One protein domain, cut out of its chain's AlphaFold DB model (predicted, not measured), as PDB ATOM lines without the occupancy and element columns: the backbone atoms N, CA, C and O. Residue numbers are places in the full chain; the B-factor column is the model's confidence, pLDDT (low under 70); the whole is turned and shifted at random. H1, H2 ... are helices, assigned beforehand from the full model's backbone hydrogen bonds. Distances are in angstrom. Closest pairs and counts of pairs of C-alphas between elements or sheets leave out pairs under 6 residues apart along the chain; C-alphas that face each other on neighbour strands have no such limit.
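Overview. This is residues 10 to 135 of the 631 residues of an uncharacterized protein of Deltaproteobacteria bacterium (UniProt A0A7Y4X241). Two long helices, H3 and H7, run side by side the same way, with the short helices H6 and H5 packed crosswise on H3, H6 on residues 48 to 56 and H5 on residues 59 to 63. H4 crosses the end of H7 at one end of the domain, while H1 and H2 make the opposite end. The printed part has 126 residues with seven named helices, H1 to H7 in order along the chain, and no named strand; the class is all helix. The whole is compact, with a radius of gyration of the C-alphas of 14.5 A, and its outline is elongated, spanning 45 by 28 by 22 A.

Arrangement. H3, residues 46 to 65, is the hub, touching three other helices. It touches H7, residues 116 to 134, at a shallow tilt of 9 degrees, the same way; H7 does so with residues 116 to 123 alone, and the closest C-alphas, of Ala 51 and Tyr 116, are 5.2 A apart. H3 also touches H6, residues 104 to 112, opposite ways at a steep tilt of 53 degrees, with the closest C-alphas, of Gly 52 and Phe 106, 4.0 A apart. The third is H5, residues 80 to 88, opposite ways at a steep tilt of 56 degrees; the closest C-alphas, of Asn 63 and Pro 80, are 5.6 A apart. H4, residues 67 to 73, touches H7 about perpendicular at 87 degrees, with the closest C-alphas, of Glu 69 and Phe 130, 5.8 A apart. H1, residues 10 to 23, is close to but not clearly touching H3, the closest C-alphas, of Ile 12 and Met 49, being 7.5 A apart. H1 and H2, residues 31 to 38, only just touch, with 3 pairs of C-alphas within 8 A, the closest those of Asp 20 and Leu 31 at 5.1 A. H1 and H7 are apart. The helix packing is mostly crossed, with 1 of 6 touching pairs at a shallow tilt. In each of the seven helices every O i to N i+4 pair is within hydrogen-bond range.

Along the chain. H3 begins at C-alpha 46, (-19.076, 18.994, -34.980), and measures 28.2 A from first to last C-alpha. H7 measures 26.6 A and ends at C-alpha 134, (-50.266, 6.705, -40.255). H1 measures 19.7 A from C-alpha 10, (-9.917, 15.571, -39.674). H2, H4, H5 and H6 measure 10.5, 10.1, 12.2 and 12.1 A.

Size, cuts and confidence. The two C-alphas farthest apart, of Pro 28 and Gly 135, are 46.4 A apart. The printed part has no cut. The link from H5 to H6, residues 89 to 103, is long. Mean pLDDT of the printed part is 89.2, and residue 135 alone is under 70.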
ATOM      1  N   ARG A  10     -10.347  16.458 -38.588       86.69
ATOM      2  CA  ARG A  10      -9.917  15.571 -39.674       86.69
ATOM      3  C   ARG A  10     -11.073  14.797 -40.319       86.69
ATOM      4  O   ARG A  10     -11.053  14.570 -41.524       86.69
ATOM      5  N   ASP A  11     -12.069  14.366 -39.544       84.81
ATOM      6  CA  ASP A  11     -13.255  13.689 -40.086       84.81
ATOM      7  C   ASP A  11     -14.124  14.652 -40.903       84.81
ATOM      8  O   ASP A  11     -14.678  14.257 -41.932       84.81
ATOM      9  N   ILE A  12     -14.236  15.908 -40.456       88.94
ATOM     10  CA  ILE A  12     -14.977  16.963 -41.163       88.94
ATOM     11  C   ILE A  12     -14.305  17.248 -42.506       88.94
ATOM     12  O   ILE A  12     -14.962  17.168 -43.544       88.94
ATOM     13  N   GLU A  13     -12.990  17.475 -42.498       89.19
ATOM     14  CA  GLU A  13     -12.180  17.698 -43.702       89.19
ATOM     15  C   GLU A  13     -12.266  16.517 -44.676       89.19
ATOM     16  O   GLU A  13     -12.589  16.705 -45.846       89.19
ATOM     17  N   ALA A  14     -12.090  15.283 -44.193       89.44
ATOM     18  CA  ALA A  14     -12.161  14.092 -45.040       89.44
ATOM     19  C   ALA A  14     -13.561  13.860 -45.637       89.44
ATOM     20  O   ALA A  14     -13.698  13.283 -46.717       89.44
ATOM     21  N   THR A  15     -14.626  14.260 -44.935       89.06
ATOM     22  CA  THR A  15     -15.994  14.162 -45.469       89.06
ATOM     23  C   THR A  15     -16.249  15.265 -46.498       89.06
ATOM     24  O   THR A  15     -16.854  14.992 -47.534       89.06
ATOM     25  N   ARG A  16     -15.721  16.472 -46.255       91.56
ATOM     26  CA  ARG A  16     -15.767  17.609 -47.182       91.56
ATOM     27  C   ARG A  16     -15.047  17.308 -48.494       91.56
ATOM     28  O   ARG A  16     -15.637  17.503 -49.547       91.56
ATOM     29  N   GLU A  17     -13.827  16.777 -48.437       91.31
ATOM     30  CA  GLU A  17     -13.041  16.388 -49.620       91.31
ATOM     31  C   GLU A  17     -13.801  15.365 -50.474       91.31
ATOM     32  O   GLU A  17     -13.992  15.546 -51.672       91.31
ATOM     33  N   LYS A  18     -14.370  14.337 -49.835       92.44
ATOM     34  CA  LYS A  18     -15.209  13.339 -50.516       92.44
ATOM     35  C   LYS A  18     -16.477  13.927 -51.136       92.44
ATOM     36  O   LYS A  18     -16.948  13.404 -52.146       92.44
ATOM     37  N   CYS A  19     -17.074  14.934 -50.500       91.62
ATOM     38  CA  CYS A  19     -18.228  15.645 -51.041       91.62
ATOM     39  C   CYS A  19     -17.822  16.466 -52.273       91.62
ATOM     40  O   CYS A  19     -18.512  16.406 -53.287       91.62
ATOM     41  N   ASP A  20     -16.690  17.171 -52.215       92.44
ATOM     42  CA  ASP A  20     -16.140  17.944 -53.335       92.44
ATOM     43  C   ASP A  20     -15.817  17.042 -54.537       92.44
ATOM     44  O   ASP A  20     -16.309  17.276 -55.638       92.44
ATOM     45  N   GLU A  21     -15.126  15.917 -54.319       90.81
ATOM     46  CA  GLU A  21     -14.855  14.923 -55.368       90.81
ATOM     47  C   GLU A  21     -16.131  14.392 -56.041       90.81
ATOM     48  O   GLU A  21     -16.147  14.115 -57.243       90.81
ATOM     49  N   ARG A  22     -17.209  14.186 -55.270       92.38
ATOM     50  CA  ARG A  22     -18.500  13.726 -55.806       92.38
ATOM     51  C   ARG A  22     -19.234  14.835 -56.547       92.38
ATOM     52  O   ARG A  22     -19.847  14.546 -57.577       92.38
ATOM     53  N   LEU A  23     -19.170  16.066 -56.047       91.12
ATOM     54  CA  LEU A  23     -19.782  17.231 -56.675       91.12
ATOM     55  C   LEU A  23     -19.122  17.535 -58.020       91.12
ATOM     56  O   LEU A  23     -19.836  17.692 -59.007       91.12
ATOM     57  N   GLN A  24     -17.789  17.499 -58.089       90.00
ATOM     58  CA  GLN A  24     -17.017  17.764 -59.309       90.00
ATOM     59  C   GLN A  24     -17.336  16.795 -60.463       90.00
ATOM     60  O   GLN A  24     -17.127  17.104 -61.634       90.00
ATOM     61  N   ARG A  25     -17.892  15.611 -60.164       89.31
ATOM     62  CA  ARG A  25     -18.376  14.664 -61.191       89.31
ATOM     63  C   ARG A  25     -19.687  15.100 -61.846       89.31
ATOM     64  O   ARG A  25     -20.048  14.552 -62.884       89.31
ATOM     65  N   LYS A  26     -20.430  16.007 -61.215       87.19
ATOM     66  CA  LYS A  26     -21.773  16.445 -61.623       87.19
ATOM     67  C   LYS A  26     -21.853  17.943 -61.926       87.19
ATOM     68  O   LYS A  26     -22.754  18.351 -62.647       87.19
ATOM     69  N   SER A  27     -20.932  18.738 -61.390       84.12
ATOM     70  CA  SER A  27     -20.783  20.173 -61.622       84.12
ATOM     71  C   SER A  27     -19.307  20.486 -61.885       84.12
ATOM     72  O   SER A  27     -18.455  19.891 -61.236       84.12
ATOM     73  N   PRO A  28     -18.965  21.404 -62.805       82.44
ATOM     74  CA  PRO A  28     -17.574  21.789 -63.059       82.44
ATOM     75  C   PRO A  28     -16.949  22.631 -61.932       82.44
ATOM     76  O   PRO A  28     -15.757  22.929 -61.981       82.44
ATOM     77  N   GLN A  29     -17.738  23.049 -60.942       87.44
ATOM     78  CA  GLN A  29     -17.292  23.879 -59.824       87.44
ATOM     79  C   GLN A  29     -16.836  23.034 -58.634       87.44
ATOM     80  O   GLN A  29     -17.361  21.947 -58.387       87.44
ATOM     81  N   ASN A  30     -15.888  23.571 -57.864       90.12
ATOM     82  CA  ASN A  30     -15.562  23.016 -56.553       90.12
ATOM     83  C   ASN A  30     -16.642  23.383 -55.518       90.12
ATOM     84  O   ASN A  30     -17.433  24.308 -55.713       90.12
ATOM     85  N   LEU A  31     -16.662  22.651 -54.407       90.06
ATOM     86  CA  LEU A  31     -17.669  22.763 -53.353       90.06
ATOM     87  C   LEU A  31     -17.803  24.176 -52.786       90.06
ATOM     88  O   LEU A  31     -18.918  24.601 -52.512       90.06
ATOM     89  N   VAL A  32     -16.697  24.900 -52.610       90.19
ATOM     90  CA  VAL A  32     -16.722  26.264 -52.056       90.19
ATOM     91  C   VAL A  32     -17.399  27.221 -53.034       90.19
ATOM     92  O   VAL A  32     -18.353  27.889 -52.657       90.19
ATOM     93  N   ALA A  33     -16.982  27.215 -54.303       89.69
ATOM     94  CA  ALA A  33     -17.566  28.074 -55.331       89.69
ATOM     95  C   ALA A  33     -19.059  27.776 -55.554       89.69
ATOM     96  O   ALA A  33     -19.854  28.701 -55.687       89.69
ATOM     97  N   TYR A  34     -19.441  26.494 -55.539       93.00
ATOM     98  CA  TYR A  34     -20.841  26.086 -55.659       93.00
ATOM     99  C   TYR A  34     -21.680  26.556 -54.461       93.00
ATOM    100  O   TYR A  34     -22.791  27.057 -54.631       93.00
ATOM    101  N   CYS A  35     -21.148  26.403 -53.244       90.94
ATOM    102  CA  CYS A  35     -21.780  26.885 -52.017       90.94
ATOM    103  C   CYS A  35     -22.017  28.401 -52.058       90.94
ATOM    104  O   CYS A  35     -23.134  28.847 -51.795       90.94
ATOM    105  N   ASP A  36     -21.003  29.170 -52.460       90.69
ATOM    106  CA  ASP A  36     -21.076  30.629 -52.554       90.69
ATOM    107  C   ASP A  36     -22.085  31.098 -53.619       90.69
ATOM    108  O   ASP A  36     -22.853  32.027 -53.370       90.69
ATOM    109  N   GLU A  37     -22.130  30.449 -54.789       91.50
ATOM    110  CA  GLU A  37     -23.060  30.807 -55.872       91.50
ATOM    111  C   GLU A  37     -24.523  30.508 -55.519       91.50
ATOM    112  O   GLU A  37     -25.417  31.300 -55.821       91.50
ATOM    113  N   HIS A  38     -24.775  29.366 -54.878       90.38
ATOM    114  CA  HIS A  38     -26.130  28.888 -54.598       90.38
ATOM    115  C   HIS A  38     -26.624  29.204 -53.179       90.38
ATOM    116  O   HIS A  38     -27.734  28.808 -52.823       90.38
ATOM    117  N   GLY A  39     -25.827  29.911 -52.372       90.19
ATOM    118  CA  GLY A  39     -26.179  30.279 -50.999       90.19
ATOM    119  C   GLY A  39     -26.359  29.077 -50.068       90.19
ATOM    120  O   GLY A  39     -27.145  29.143 -49.124       90.19
ATOM    121  N   VAL A  40     -25.665  27.969 -50.342       92.88
ATOM    122  CA  VAL A  40     -25.664  26.763 -49.500       92.88
ATOM    123  C   VAL A  40     -24.347  26.656 -48.747       92.88
ATOM    124  O   VAL A  40     -23.345  27.240 -49.142       92.88
ATOM    125  N   ARG A  41     -24.327  25.914 -47.643       93.25
ATOM    126  CA  ARG A  41     -23.137  25.791 -46.796       93.25
ATOM    127  C   ARG A  41     -22.888  24.351 -46.378       93.25
ATOM    128  O   ARG A  41     -23.800  23.634 -45.973       93.25
ATOM    129  N   TYR A  42     -21.625  23.941 -46.438       92.44
ATOM    130  CA  TYR A  42     -21.172  22.667 -45.887       92.44
ATOM    131  C   TYR A  42     -20.832  22.822 -44.389       92.44
ATOM    132  O   TYR A  42     -20.279  23.855 -44.020       92.44
ATOM    133  N   PRO A  43     -21.101  21.823 -43.526       92.75
ATOM    134  CA  PRO A  43     -20.778  21.886 -42.099       92.75
ATOM    135  C   PRO A  43     -19.312  22.228 -41.805       92.75
ATOM    136  O   PRO A  43     -18.401  21.635 -42.394       92.75
ATOM    137  N   ASP A  44     -19.088  23.138 -40.859       89.69
ATOM    138  CA  ASP A  44     -17.766  23.535 -40.347       89.69
ATOM    139  C   ASP A  44     -17.542  23.076 -38.898       89.69
ATOM    140  O   ASP A  44     -16.409  23.038 -38.418       89.69
ATOM    141  N   THR A  45     -18.616  22.718 -38.190       89.25
ATOM    142  CA  THR A  45     -18.579  22.346 -36.770       89.25
ATOM    143  C   THR A  45     -19.012  20.899 -36.534       89.25
ATOM    144  O   THR A  45     -19.716  20.289 -37.342       89.25
ATOM    145  N   GLU A  46     -18.612  20.328 -35.391       87.25
ATOM    146  CA  GLU A  46     -19.076  18.994 -34.980       87.25
ATOM    147  C   GLU A  46     -20.608  18.949 -34.828       87.25
ATOM    148  O   GLU A  46     -21.227  17.941 -35.173       87.25
ATOM    149  N   ASP A  47     -21.221  20.032 -34.347       85.75
ATOM    150  CA  ASP A  47     -22.667  20.110 -34.118       85.75
ATOM    151  C   ASP A  47     -23.459  20.067 -35.437       85.75
ATOM    152  O   ASP A  47     -24.370  19.254 -35.598       85.75
ATOM    153  N   GLU A  48     -23.018  20.822 -36.449       89.75
ATOM    154  CA  GLU A  48     -23.593  20.788 -37.803       89.75
ATOM    155  C   GLU A  48     -23.413  19.411 -38.475       89.75
ATOM    156  O   GLU A  48     -24.290  18.933 -39.199       89.75
ATOM    157  N   MET A  49     -22.301  18.715 -38.207       90.62
ATOM    158  CA  MET A  49     -22.099  17.345 -38.697       90.62
ATOM    159  C   MET A  49     -23.060  16.346 -38.041       90.62
ATOM    160  O   MET A  49     -23.569  15.441 -38.711       90.62
ATOM    161  N   ARG A  50     -23.360  16.510 -36.746       87.19
ATOM    162  CA  ARG A  50     -24.387  15.714 -36.050       87.19
ATOM    163  C   ARG A  50     -25.784  16.007 -36.590       87.19
ATOM    164  O   ARG A  50     -26.564  15.071 -36.779       87.19
ATOM    165  N   ALA A  51     -26.079  17.268 -36.894       90.25
ATOM    166  CA  ALA A  51     -27.313  17.679 -37.556       90.25
ATOM    167  C   ALA A  51     -27.458  17.027 -38.948       90.25
ATOM    168  O   ALA A  51     -28.524  16.507 -39.283       90.25
ATOM    169  N   GLY A  52     -26.372  16.933 -39.724       91.75
ATOM    170  CA  GLY A  52     -26.369  16.218 -41.006       91.75
ATOM    171  C   GLY A  52     -26.681  14.724 -40.868       91.75
ATOM    172  O   GLY A  52     -27.486  14.169 -41.617       91.75
ATOM    173  N   GLU A  53     -26.117  14.062 -39.858       90.50
ATOM    174  CA  GLU A  53     -26.440  12.664 -39.549       90.50
ATOM    175  C   GLU A  53     -27.906  12.465 -39.125       90.50
ATOM    176  O   GLU A  53     -28.525  11.456 -39.479       90.50
ATOM    177  N   LEU A  54     -28.485  13.431 -38.404       90.75
ATOM    178  CA  LEU A  54     -29.900  13.423 -38.037       90.75
ATOM    179  C   LEU A  54     -30.795  13.500 -39.282       90.75
ATOM    180  O   LEU A  54     -31.700  12.678 -39.429       90.75
ATOM    181  N   LEU A  55     -30.507  14.416 -40.210       93.56
ATOM    182  CA  LEU A  55     -31.245  14.525 -41.474       93.56
ATOM    183  C   LEU A  55     -31.091  13.279 -42.346       93.56
ATOM    184  O   LEU A  55     -32.050  12.842 -42.980       93.56
ATOM    185  N   ARG A  56     -29.914  12.646 -42.333       93.69
ATOM    186  CA  ARG A  56     -29.696  11.373 -43.027       93.69
ATOM    187  C   ARG A  56     -30.572  10.263 -42.453       93.69
ATOM    188  O   ARG A  56     -31.129   9.459 -43.202       93.69
ATOM    189  N   ALA A  57     -30.707  10.205 -41.128       89.00
ATOM    190  CA  ALA A  57     -31.603   9.258 -40.475       89.00
ATOM    191  C   ALA A  57     -33.075   9.545 -40.796       89.00
ATOM    192  O   ALA A  57     -33.809   8.600 -41.089       89.00
ATOM    193  N   LEU A  58     -33.487  10.818 -40.811       92.19
ATOM    194  CA  LEU A  58     -34.833  11.211 -41.233       92.19
ATOM    195  C   LEU A  58     -35.112  10.770 -42.674       92.19
ATOM    196  O   LEU A  58     -36.124  10.119 -42.914       92.19
ATOM    197  N   TYR A  59     -34.197  11.033 -43.611       93.81
ATOM    198  CA  TYR A  59     -34.316  10.575 -44.998       93.81
ATOM    199  C   TYR A  59     -34.522   9.063 -45.095       93.81
ATOM    200  O   TYR A  59     -35.449   8.608 -45.762       93.81
ATOM    201  N   ASN A  60     -33.710   8.273 -44.389       89.88
ATOM    202  CA  ASN A  60     -33.849   6.818 -44.398       89.88
ATOM    203  C   ASN A  60     -35.201   6.357 -43.840       89.88
ATOM    204  O   ASN A  60     -35.794   5.426 -44.386       89.88
ATOM    205  N   LEU A  61     -35.694   7.004 -42.779       88.12
ATOM    206  CA  LEU A  61     -37.012   6.722 -42.211       88.12
ATOM    207  C   LEU A  61     -38.130   7.052 -43.201       88.12
ATOM    208  O   LEU A  61     -38.991   6.207 -43.430       88.12
ATOM    209  N   VAL A  62     -38.097   8.232 -43.822       90.31
ATOM    210  CA  VAL A  62     -39.100   8.646 -44.812       90.31
ATOM    211  C   VAL A  62     -39.098   7.701 -46.008       90.31
ATOM    212  O   VAL A  62     -40.127   7.119 -46.332       90.31
ATOM    213  N   ASN A  63     -37.928   7.462 -46.598       90.44
ATOM    214  CA  ASN A  63     -37.775   6.623 -47.783       90.44
ATOM    215  C   ASN A  63     -38.202   5.161 -47.553       90.44
ATOM    216  O   ASN A  63     -38.698   4.516 -48.471       90.44
ATOM    217  N   THR A  64     -37.995   4.625 -46.345       84.38
ATOM    218  CA  THR A  64     -38.193   3.187 -46.076       84.38
ATOM    219  C   THR A  64     -39.501   2.880 -45.348       84.38
ATOM    220  O   THR A  64     -40.066   1.805 -45.536       84.38
ATOM    221  N   HIS A  65     -39.979   3.787 -44.493       82.56
ATOM    222  CA  HIS A  65     -41.041   3.490 -43.525       82.56
ATOM    223  C   HIS A  65     -42.228   4.450 -43.546       82.56
ATOM    224  O   HIS A  65     -43.280   4.054 -43.039       82.56
ATOM    225  N   PHE A  66     -42.063   5.660 -44.094       87.62
ATOM    226  CA  PHE A  66     -43.099   6.699 -44.113       87.62
ATOM    227  C   PHE A  66     -43.364   7.266 -45.512       87.62
ATOM    228  O   PHE A  66     -43.775   8.413 -45.649       87.62
ATOM    229  N   ALA A  67     -43.090   6.500 -46.572       87.25
ATOM    230  CA  ALA A  67     -43.227   6.997 -47.941       87.25
ATOM    231  C   ALA A  67     -44.676   7.404 -48.263       87.25
ATOM    232  O   ALA A  67     -44.903   8.438 -48.880       87.25
ATOM    233  N   GLN A  68     -45.661   6.625 -47.799       86.12
ATOM    234  CA  GLN A  68     -47.083   6.902 -48.039       86.12
ATOM    235  C   GLN A  68     -47.557   8.129 -47.252       86.12
ATOM    236  O   GLN A  68     -48.252   8.993 -47.785       86.12
ATOM    237  N   GLU A  69     -47.156   8.218 -45.989       89.69
ATOM    238  CA  GLU A  69     -47.491   9.311 -45.086       89.69
ATOM    239  C   GLU A  69     -46.828  10.616 -45.530       89.69
ATOM    240  O   GLU A  69     -47.457  11.669 -45.476       89.69
ATOM    241  N   ALA A  70     -45.594  10.547 -46.036       88.00
ATOM    242  CA  ALA A  70     -44.919  11.675 -46.661       88.00
ATOM    243  C   ALA A  70     -45.697  12.197 -47.863       88.00
ATOM    244  O   ALA A  70     -46.071  13.364 -47.860       88.00
ATOM    245  N   THR A  71     -46.052  11.330 -48.815       88.75
ATOM    246  CA  THR A  71     -46.865  11.719 -49.974       88.75
ATOM    247  C   THR A  71     -48.202  12.343 -49.574       88.75
ATOM    248  O   THR A  71     -48.615  13.332 -50.175       88.75
ATOM    249  N   SER A  72     -48.856  11.819 -48.535       87.12
ATOM    250  CA  SER A  72     -50.106  12.381 -48.007       87.12
ATOM    251  C   SER A  72     -49.917  13.781 -47.406       87.12
ATOM    252  O   SER A  72     -50.689  14.693 -47.695       87.12
ATOM    253  N   LEU A  73     -48.869  13.979 -46.600       86.75
ATOM    254  CA  LEU A  73     -48.613  15.241 -45.896       86.75
ATOM    255  C   LEU A  73     -47.997  16.334 -46.773       86.75
ATOM    256  O   LEU A  73     -48.007  17.498 -46.377       86.75
ATOM    257  N   THR A  74     -47.428  15.984 -47.926       86.19
ATOM    258  CA  THR A  74     -46.728  16.934 -48.801       86.19
ATOM    259  C   THR A  74     -47.373  17.054 -50.177       86.19
ATOM    260  O   THR A  74     -46.661  17.155 -51.176       86.19
ATOM    261  N   ASP A  75     -48.707  17.058 -50.227       84.94
ATOM    262  CA  ASP A  75     -49.544  17.259 -51.423       84.94
ATOM    263  C   ASP A  75     -49.154  16.377 -52.624       84.94
ATOM    264  O   ASP A  75     -49.074  16.846 -53.760       84.94
ATOM    265  N   GLY A  76     -48.886  15.093 -52.384       83.38
ATOM    266  CA  GLY A  76     -48.592  14.128 -53.444       83.38
ATOM    267  C   GLY A  76     -47.112  13.981 -53.804       83.38
ATOM    268  O   GLY A  76     -46.808  13.282 -54.770       83.38
ATOM    269  N   GLU A  77     -46.188  14.584 -53.050       85.88
ATOM    270  CA  GLU A  77     -44.759  14.412 -53.333       85.88
ATOM    271  C   GLU A  77     -44.264  12.982 -53.084       85.88
ATOM    272  O   GLU A  77     -44.538  12.371 -52.051       85.88
ATOM    273  N   THR A  78     -43.516  12.443 -54.045       86.31
ATOM    274  CA  THR A  78     -43.050  11.042 -54.015       86.31
ATOM    275  C   THR A  78     -41.549  10.918 -53.777       86.31
ATOM    276  O   THR A  78     -41.094   9.864 -53.329       86.31
ATOM    277  N   ASP A  79     -40.768  11.978 -54.021       90.12
ATOM    278  CA  ASP A  79     -39.352  12.002 -53.652       90.12
ATOM    279  C   ASP A  79     -39.199  12.339 -52.153       90.12
ATOM    280  O   ASP A  79     -39.650  13.398 -51.705       90.12
ATOM    281  N   PRO A  80     -38.515  11.494 -51.356       90.94
ATOM    282  CA  PRO A  80     -38.350  11.731 -49.922       90.94
ATOM    283  C   PRO A  80     -37.661  13.059 -49.588       90.94
ATOM    284  O   PRO A  80     -37.948  13.649 -48.550       90.94
ATOM    285  N   TRP A  81     -36.753  13.541 -50.446       94.06
ATOM    286  CA  TRP A  81     -36.094  14.827 -50.228       94.06
ATOM    287  C   TRP A  81     -37.027  16.000 -50.487       94.06
ATOM    288  O   TRP A  81     -37.055  16.902 -49.659       94.06
ATOM    289  N   ALA A  82     -37.828  15.967 -51.553       91.38
ATOM    290  CA  ALA A  82     -38.857  16.980 -51.792       91.38
ATOM    291  C   ALA A  82     -39.831  17.094 -50.604       91.38
ATOM    292  O   ALA A  82     -40.117  18.198 -50.136       91.38
ATOM    293  N   ALA A  83     -40.249  15.957 -50.037       90.44
ATOM    294  CA  ALA A  83     -41.075  15.940 -48.832       90.44
ATOM    295  C   ALA A  83     -40.351  16.557 -47.618       90.44
ATOM    296  O   ALA A  83     -40.908  17.409 -46.926       90.44
ATOM    297  N   ILE A  84     -39.090  16.179 -47.373       93.00
ATOM    298  CA  ILE A  84     -38.283  16.728 -46.270       93.00
ATOM    299  C   ILE A  84     -38.060  18.235 -46.429       93.00
ATOM    300  O   ILE A  84     -38.176  18.962 -45.449       93.00
ATOM    301  N   TYR A  85     -37.785  18.719 -47.640       93.62
ATOM    302  CA  TYR A  85     -37.608  20.142 -47.925       93.62
ATOM    303  C   TYR A  85     -38.856  20.944 -47.602       93.62
ATOM    304  O   TYR A  85     -38.778  21.942 -46.890       93.62
ATOM    305  N   ARG A  86     -40.019  20.447 -48.022       91.00
ATOM    306  CA  ARG A  86     -41.308  21.064 -47.712       91.00
ATOM    307  C   ARG A  86     -41.589  21.095 -46.211       91.00
ATOM    308  O   ARG A  86     -42.075  22.092 -45.693       91.00
ATOM    309  N   LEU A  87     -41.259  20.017 -45.505       89.69
ATOM    310  CA  LEU A  87     -41.466  19.903 -44.059       89.69
ATOM    311  C   LEU A  87     -40.473  20.740 -43.237       89.69
ATOM    312  O   LEU A  87     -40.802  21.157 -42.126       89.69
ATOM    313  N   LEU A  88     -39.276  20.993 -43.772       90.75
ATOM    314  CA  LEU A  88     -38.262  21.871 -43.181       90.75
ATOM    315  C   LEU A  88     -38.372  23.332 -43.637       90.75
ATOM    316  O   LEU A  88     -37.661  24.173 -43.081       90.75
ATOM    317  N   ASP A  89     -39.282  23.626 -44.566       89.69
ATOM    318  CA  ASP A  89     -39.504  24.942 -45.173       89.69
ATOM    319  C   ASP A  89     -38.257  25.493 -45.895       89.69
ATOM    320  O   ASP A  89     -37.801  26.605 -45.645       89.69
ATOM    321  N   ILE A  90     -37.655  24.667 -46.762       89.56
ATOM    322  CA  ILE A  90     -36.492  25.035 -47.589       89.56
ATOM    323  C   ILE A  90     -36.706  24.682 -49.065       89.56
ATOM    324  O   ILE A  90     -37.465  23.773 -49.401       89.56
ATOM    325  N   THR A  91     -36.015  25.385 -49.962       87.56
ATOM    326  CA  THR A  91     -36.050  25.134 -51.411       87.56
ATOM    327  C   THR A  91     -35.030  24.064 -51.817       87.56
ATOM    328  O   THR A  91     -33.911  24.025 -51.316       87.56
ATOM    329  N   GLY A  92     -35.421  23.153 -52.717       85.75
ATOM    330  CA  GLY A  92     -34.651  21.938 -53.018       85.75
ATOM    331  C   GLY A  92     -33.602  22.042 -54.132       85.75
ATOM    332  O   GLY A  92     -32.696  21.208 -54.190       85.75
ATOM    333  N   ASP A  93     -33.711  23.034 -55.021       87.00
ATOM    334  CA  ASP A  93     -33.001  23.045 -56.313       87.00
ATOM    335  C   ASP A  93     -31.475  23.103 -56.166       87.00
ATOM    336  O   ASP A  93     -30.751  22.358 -56.831       87.00
ATOM    337  N   ALA A  94     -30.986  23.906 -55.218       89.06
ATOM    338  CA  ALA A  94     -29.560  24.046 -54.914       89.06
ATOM    339  C   ALA A  94     -28.922  22.755 -54.368       89.06
ATOM    340  O   ALA A  94     -27.700  22.618 -54.332       89.06
ATOM    341  N   PHE A  95     -29.728  21.776 -53.947       92.12
ATOM    342  CA  PHE A  95     -29.234  20.527 -53.377       92.12
ATOM    343  C   PHE A  95     -29.224  19.354 -54.370       92.12
ATOM    344  O   PHE A  95     -28.770  18.249 -54.034       92.12
ATOM    345  N   ALA A  96     -29.735  19.560 -55.589       89.88
ATOM    346  CA  ALA A  96     -29.911  18.512 -56.589       89.88
ATOM    347  C   ALA A  96     -28.606  17.765 -56.955       89.88
ATOM    348  O   ALA A  96     -28.655  16.529 -57.029       89.88
ATOM    349  N   PRO A  97     -27.438  18.428 -57.110       90.62
ATOM    350  CA  PRO A  97     -26.196  17.741 -57.483       90.62
ATOM    351  C   PRO A  97     -25.647  16.803 -56.399       90.62
ATOM    352  O   PRO A  97     -25.022  15.787 -56.714       90.62
ATOM    353  N   PHE A  98     -25.909  17.085 -55.124       92.62
ATOM    354  CA  PHE A  98     -25.369  16.305 -54.011       92.62
ATOM    355  C   PHE A  98     -25.961  14.893 -53.941       92.62
ATOM    356  O   PHE A  98     -27.132  14.666 -54.260       92.62
ATOM    357  N   ASP A  99     -25.146  13.922 -53.514       93.06
ATOM    358  CA  ASP A  99     -25.617  12.563 -53.263       93.06
ATOM    359  C   ASP A  99     -26.722  12.544 -52.195       93.06
ATOM    360  O   ASP A  99     -26.580  13.145 -51.124       93.06
ATOM    361  N   LYS A 100     -27.815  11.825 -52.487       91.88
ATOM    362  CA  LYS A 100     -29.022  11.788 -51.650       91.88
ATOM    363  C   LYS A 100     -28.753  11.277 -50.233       91.88
ATOM    364  O   LYS A 100     -29.486  11.658 -49.327       91.88
ATOM    365  N   LEU A 101     -27.761  10.409 -50.033       88.94
ATOM    366  CA  LEU A 101     -27.503   9.762 -48.748       88.94
ATOM    367  C   LEU A 101     -26.258  10.316 -48.053       88.94
ATOM    368  O   LEU A 101     -26.239  10.401 -46.826       88.94
ATOM    369  N   TYR A 102     -25.214  10.650 -48.810       89.62
ATOM    370  CA  TYR A 102     -23.896  10.942 -48.242       89.62
ATOM    371  C   TYR A 102     -23.540  12.421 -48.155       89.62
ATOM    372  O   TYR A 102     -22.742  12.761 -47.290       89.62
ATOM    373  N   ASP A 103     -24.121  13.276 -48.996       92.81
ATOM    374  CA  ASP A 103     -23.707  14.681 -49.111       92.81
ATOM    375  C   ASP A 103     -24.845  15.624 -48.722       92.81
ATOM    376  O   ASP A 103     -24.707  16.479 -47.848       92.81
ATOM    377  N   ARG A 104     -26.013  15.407 -49.329       94.31
ATOM    378  CA  ARG A 104     -27.197  16.253 -49.191       94.31
ATOM    379  C   ARG A 104     -27.651  16.464 -47.739       94.31
ATOM    380  O   ARG A 104     -27.915  17.615 -47.408       94.31
ATOM    381  N   PRO A 105     -27.682  15.451 -46.843       95.00
ATOM    382  CA  PRO A 105     -27.995  15.697 -45.435       95.00
ATOM    383  C   PRO A 105     -27.069  16.713 -44.764       95.00
ATOM    384  O   PRO A 105     -27.528  17.538 -43.981       95.00
ATOM    385  N   PHE A 106     -25.773  16.665 -45.078       94.19
ATOM    386  CA  PHE A 106     -24.774  17.532 -44.463       94.19
ATOM    387  C   PHE A 106     -24.872  18.951 -45.012       94.19
ATOM    388  O   PHE A 106     -24.919  19.889 -44.226       94.19
ATOM    389  N   VAL A 107     -24.990  19.115 -46.333       93.75
ATOM    390  CA  VAL A 107     -25.142  20.446 -46.949       93.75
ATOM    391  C   VAL A 107     -26.440  21.120 -46.497       93.75
ATOM    392  O   VAL A 107     -26.446  22.306 -46.183       93.75
ATOM    393  N   VAL A 108     -27.539  20.372 -46.378       94.88
ATOM    394  CA  VAL A 108     -28.797  20.913 -45.842       94.88
ATOM    395  C   VAL A 108     -28.628  21.347 -44.384       94.88
ATOM    396  O   VAL A 108     -29.032  22.452 -44.033       94.88
ATOM    397  N   ALA A 109     -27.991  20.527 -43.541       93.56
ATOM    398  CA  ALA A 109     -27.740  20.886 -42.145       93.56
ATOM    399  C   ALA A 109     -26.857  22.141 -42.009       93.56
ATOM    400  O   ALA A 109     -27.206  23.049 -41.260       93.56
ATOM    401  N   GLY A 110     -25.759  22.220 -42.769       92.62
ATOM    402  CA  GLY A 110     -24.871  23.387 -42.775       92.62
ATOM    403  C   GLY A 110     -25.555  24.660 -43.281       92.62
ATOM    404  O   GLY A 110     -25.290  25.743 -42.763       92.62
ATOM    405  N   THR A 111     -26.477  24.529 -44.241       93.19
ATOM    406  CA  THR A 111     -27.266  25.648 -44.787       93.19
ATOM    407  C   THR A 111     -28.333  26.137 -43.809       93.19
ATOM    408  O   THR A 111     -28.557  27.337 -43.701       93.19
ATOM    409  N   LEU A 112     -28.976  25.230 -43.063       92.06
ATOM    410  CA  LEU A 112     -29.933  25.609 -42.021       92.06
ATOM    411  C   LEU A 112     -29.262  26.393 -40.885       92.06
ATOM    412  O   LEU A 112     -29.911  27.249 -40.290       92.06
ATOM    413  N   GLY A 113     -27.997  26.090 -40.566       87.81
ATOM    414  CA  GLY A 113     -27.223  26.801 -39.538       87.81
ATOM    415  C   GLY A 113     -27.839  26.747 -38.132       87.81
ATOM    416  O   GLY A 113     -27.498  27.562 -37.278       87.81
ATOM    417  N   GLN A 114     -28.775  25.823 -37.903       87.88
ATOM    418  CA  GLN A 114     -29.451  25.620 -36.623       87.88
ATOM    419  C   GLN A 114     -28.582  24.767 -35.701       87.88
ATOM    420  O   GLN A 114     -27.838  23.902 -36.171       87.88
ATOM    421  N   SER A 115     -28.716  24.980 -34.390       85.12
ATOM    422  CA  SER A 115     -28.127  24.068 -33.412       85.12
ATOM    423  C   SER A 115     -28.722  22.666 -33.574       85.12
ATOM    424  O   SER A 115     -29.854  22.500 -34.047       85.12
ATOM    425  N   TYR A 116     -27.973  21.643 -33.166       84.81
ATOM    426  CA  TYR A 116     -28.474  20.273 -33.165       84.81
ATOM    427  C   TYR A 116     -29.798  20.137 -32.396       84.81
ATOM    428  O   TYR A 116     -30.705  19.460 -32.877       84.81
ATOM    429  N   GLU A 117     -29.922  20.800 -31.241       81.81
ATOM    430  CA  GLU A 117     -31.116  20.749 -30.384       81.81
ATOM    431  C   GLU A 117     -32.354  21.332 -31.089       81.81
ATOM    432  O   GLU A 117     -33.425  20.719 -31.076       81.81
ATOM    433  N   ASP A 118     -32.203  22.467 -31.780       87.44
ATOM    434  CA  ASP A 118     -33.302  23.096 -32.523       87.44
ATOM    435  C   ASP A 118     -33.757  22.227 -33.701       87.44
ATOM    436  O   ASP A 118     -34.958  22.037 -33.936       87.44
ATOM    437  N   LEU A 119     -32.800  21.655 -34.443       90.38
ATOM    438  CA  LEU A 119     -33.118  20.767 -35.555       90.38
ATOM    439  C   LEU A 119     -33.742  19.456 -35.062       90.38
ATOM    440  O   LEU A 119     -34.685  18.961 -35.681       90.38
ATOM    441  N   GLU A 120     -33.273  18.906 -33.941       88.50
ATOM    442  CA  GLU A 120     -33.860  17.725 -33.302       88.50
ATOM    443  C   GLU A 120     -35.320  17.964 -32.909       88.50
ATOM    444  O   GLU A 120     -36.172  17.110 -33.184       88.50
ATOM    445  N   ALA A 121     -35.643  19.135 -32.356       87.19
ATOM    446  CA  ALA A 121     -37.019  19.509 -32.043       87.19
ATOM    447  C   ALA A 121     -37.900  19.569 -33.306       87.19
ATOM    448  O   ALA A 121     -38.999  19.002 -33.323       87.19
ATOM    449  N   ARG A 122     -37.411  20.176 -34.400       91.12
ATOM    450  CA  ARG A 122     -38.148  20.237 -35.681       91.12
ATOM    451  C   ARG A 122     -38.355  18.850 -36.289       91.12
ATOM    452  O   ARG A 122     -39.477  18.508 -36.665       91.12
ATOM    453  N   VAL A 123     -37.306  18.029 -36.341       91.50
ATOM    454  CA  VAL A 123     -37.376  16.646 -36.841       91.50
ATOM    455  C   VAL A 123     -38.345  15.813 -36.001       91.50
ATOM    456  O   VAL A 123     -39.142  15.059 -36.557       91.50
ATOM    457  N   SER A 124     -38.352  15.985 -34.678       86.56
ATOM    458  CA  SER A 124     -39.306  15.310 -33.787       86.56
ATOM    459  C   SER A 124     -40.756  15.713 -34.082       86.56
ATOM    460  O   SER A 124     -41.640  14.855 -34.136       86.56
ATOM    461  N   GLY A 125     -41.006  16.999 -34.353       89.56
ATOM    462  CA  GLY A 125     -42.316  17.483 -34.800       89.56
ATOM    463  C   GLY A 125     -42.755  16.868 -36.134       89.56
ATOM    464  O   GLY A 125     -43.905  16.455 -36.270       89.56
ATOM    465  N   ILE A 126     -41.836  16.735 -37.096       90.62
ATOM    466  CA  ILE A 126     -42.095  16.070 -38.385       90.62
ATOM    467  C   ILE A 126     -42.468  14.596 -38.181       90.62
ATOM    468  O   ILE A 126     -43.471  14.132 -38.720       90.62
ATOM    469  N   LEU A 127     -41.696  13.864 -37.374       87.75
ATOM    470  CA  LEU A 127     -41.970  12.454 -37.083       87.75
ATOM    471  C   LEU A 127     -43.322  12.262 -36.387       87.75
ATOM    472  O   LEU A 127     -44.029  11.309 -36.700       87.75
ATOM    473  N   THR A 128     -43.706  13.179 -35.494       84.69
ATOM    474  CA  THR A 128     -45.025  13.155 -34.838       84.69
ATOM    475  C   THR A 128     -46.145  13.240 -35.873       84.69
ATOM    476  O   THR A 128     -47.038  12.401 -35.874       84.69
ATOM    477  N   ARG A 129     -46.036  14.159 -36.843       87.81
ATOM    478  CA  ARG A 129     -47.012  14.277 -37.939       87.81
ATOM    479  C   ARG A 129     -47.102  13.007 -38.784       87.81
ATOM    480  O   ARG A 129     -48.202  12.618 -39.162       87.81
ATOM    481  N   PHE A 130     -45.976  12.344 -39.067       86.44
ATOM    482  CA  PHE A 130     -46.001  11.059 -39.777       86.44
ATOM    483  C   PHE A 130     -46.716   9.968 -38.981       86.44
ATOM    484  O   PHE A 130     -47.482   9.198 -39.555       86.44
ATOM    485  N   LEU A 131     -46.480   9.895 -37.671       83.06
ATOM    486  CA  LEU A 131     -47.140   8.918 -36.806       83.06
ATOM    487  C   LEU A 131     -48.648   9.176 -36.703       83.06
ATOM    488  O   LEU A 131     -49.422   8.224 -36.786       83.06
ATOM    489  N   ASP A 132     -49.058  10.440 -36.598       82.88
ATOM    490  CA  ASP A 132     -50.471  10.831 -36.587       82.88
ATOM    491  C   ASP A 132     -51.155  10.478 -37.917       82.88
ATOM    492  O   ASP A 132     -52.236   9.889 -37.928       82.88
ATOM    493  N   ALA A 133     -50.498  10.771 -39.046       82.50
ATOM    494  CA  ALA A 133     -51.008  10.483 -40.388       82.50
ATOM    495  C   ALA A 133     -51.123   8.981 -40.683       82.50
ATOM    496  O   ALA A 133     -52.006   8.567 -41.433       82.50
ATOM    497  N   ARG A 134     -50.250   8.162 -40.089       80.50
ATOM    498  CA  ARG A 134     -50.266   6.705 -40.255       80.50
ATOM    499  C   ARG A 134     -51.538   6.069 -39.703       80.50
ATOM    500  O   ARG A 134     -51.954   5.034 -40.214       80.50
ATOM    501  N   GLY A 135     -52.138   6.684 -38.679       64.81
ATOM    502  CA  GLY A 135     -53.214   6.089 -37.897       64.81
ATOM    503  C   GLY A 135     -52.708   4.845 -37.162       64.81
ATOM    504  O   GLY A 135     -52.281   3.862 -37.763       64.81
TER     505      GLY A 135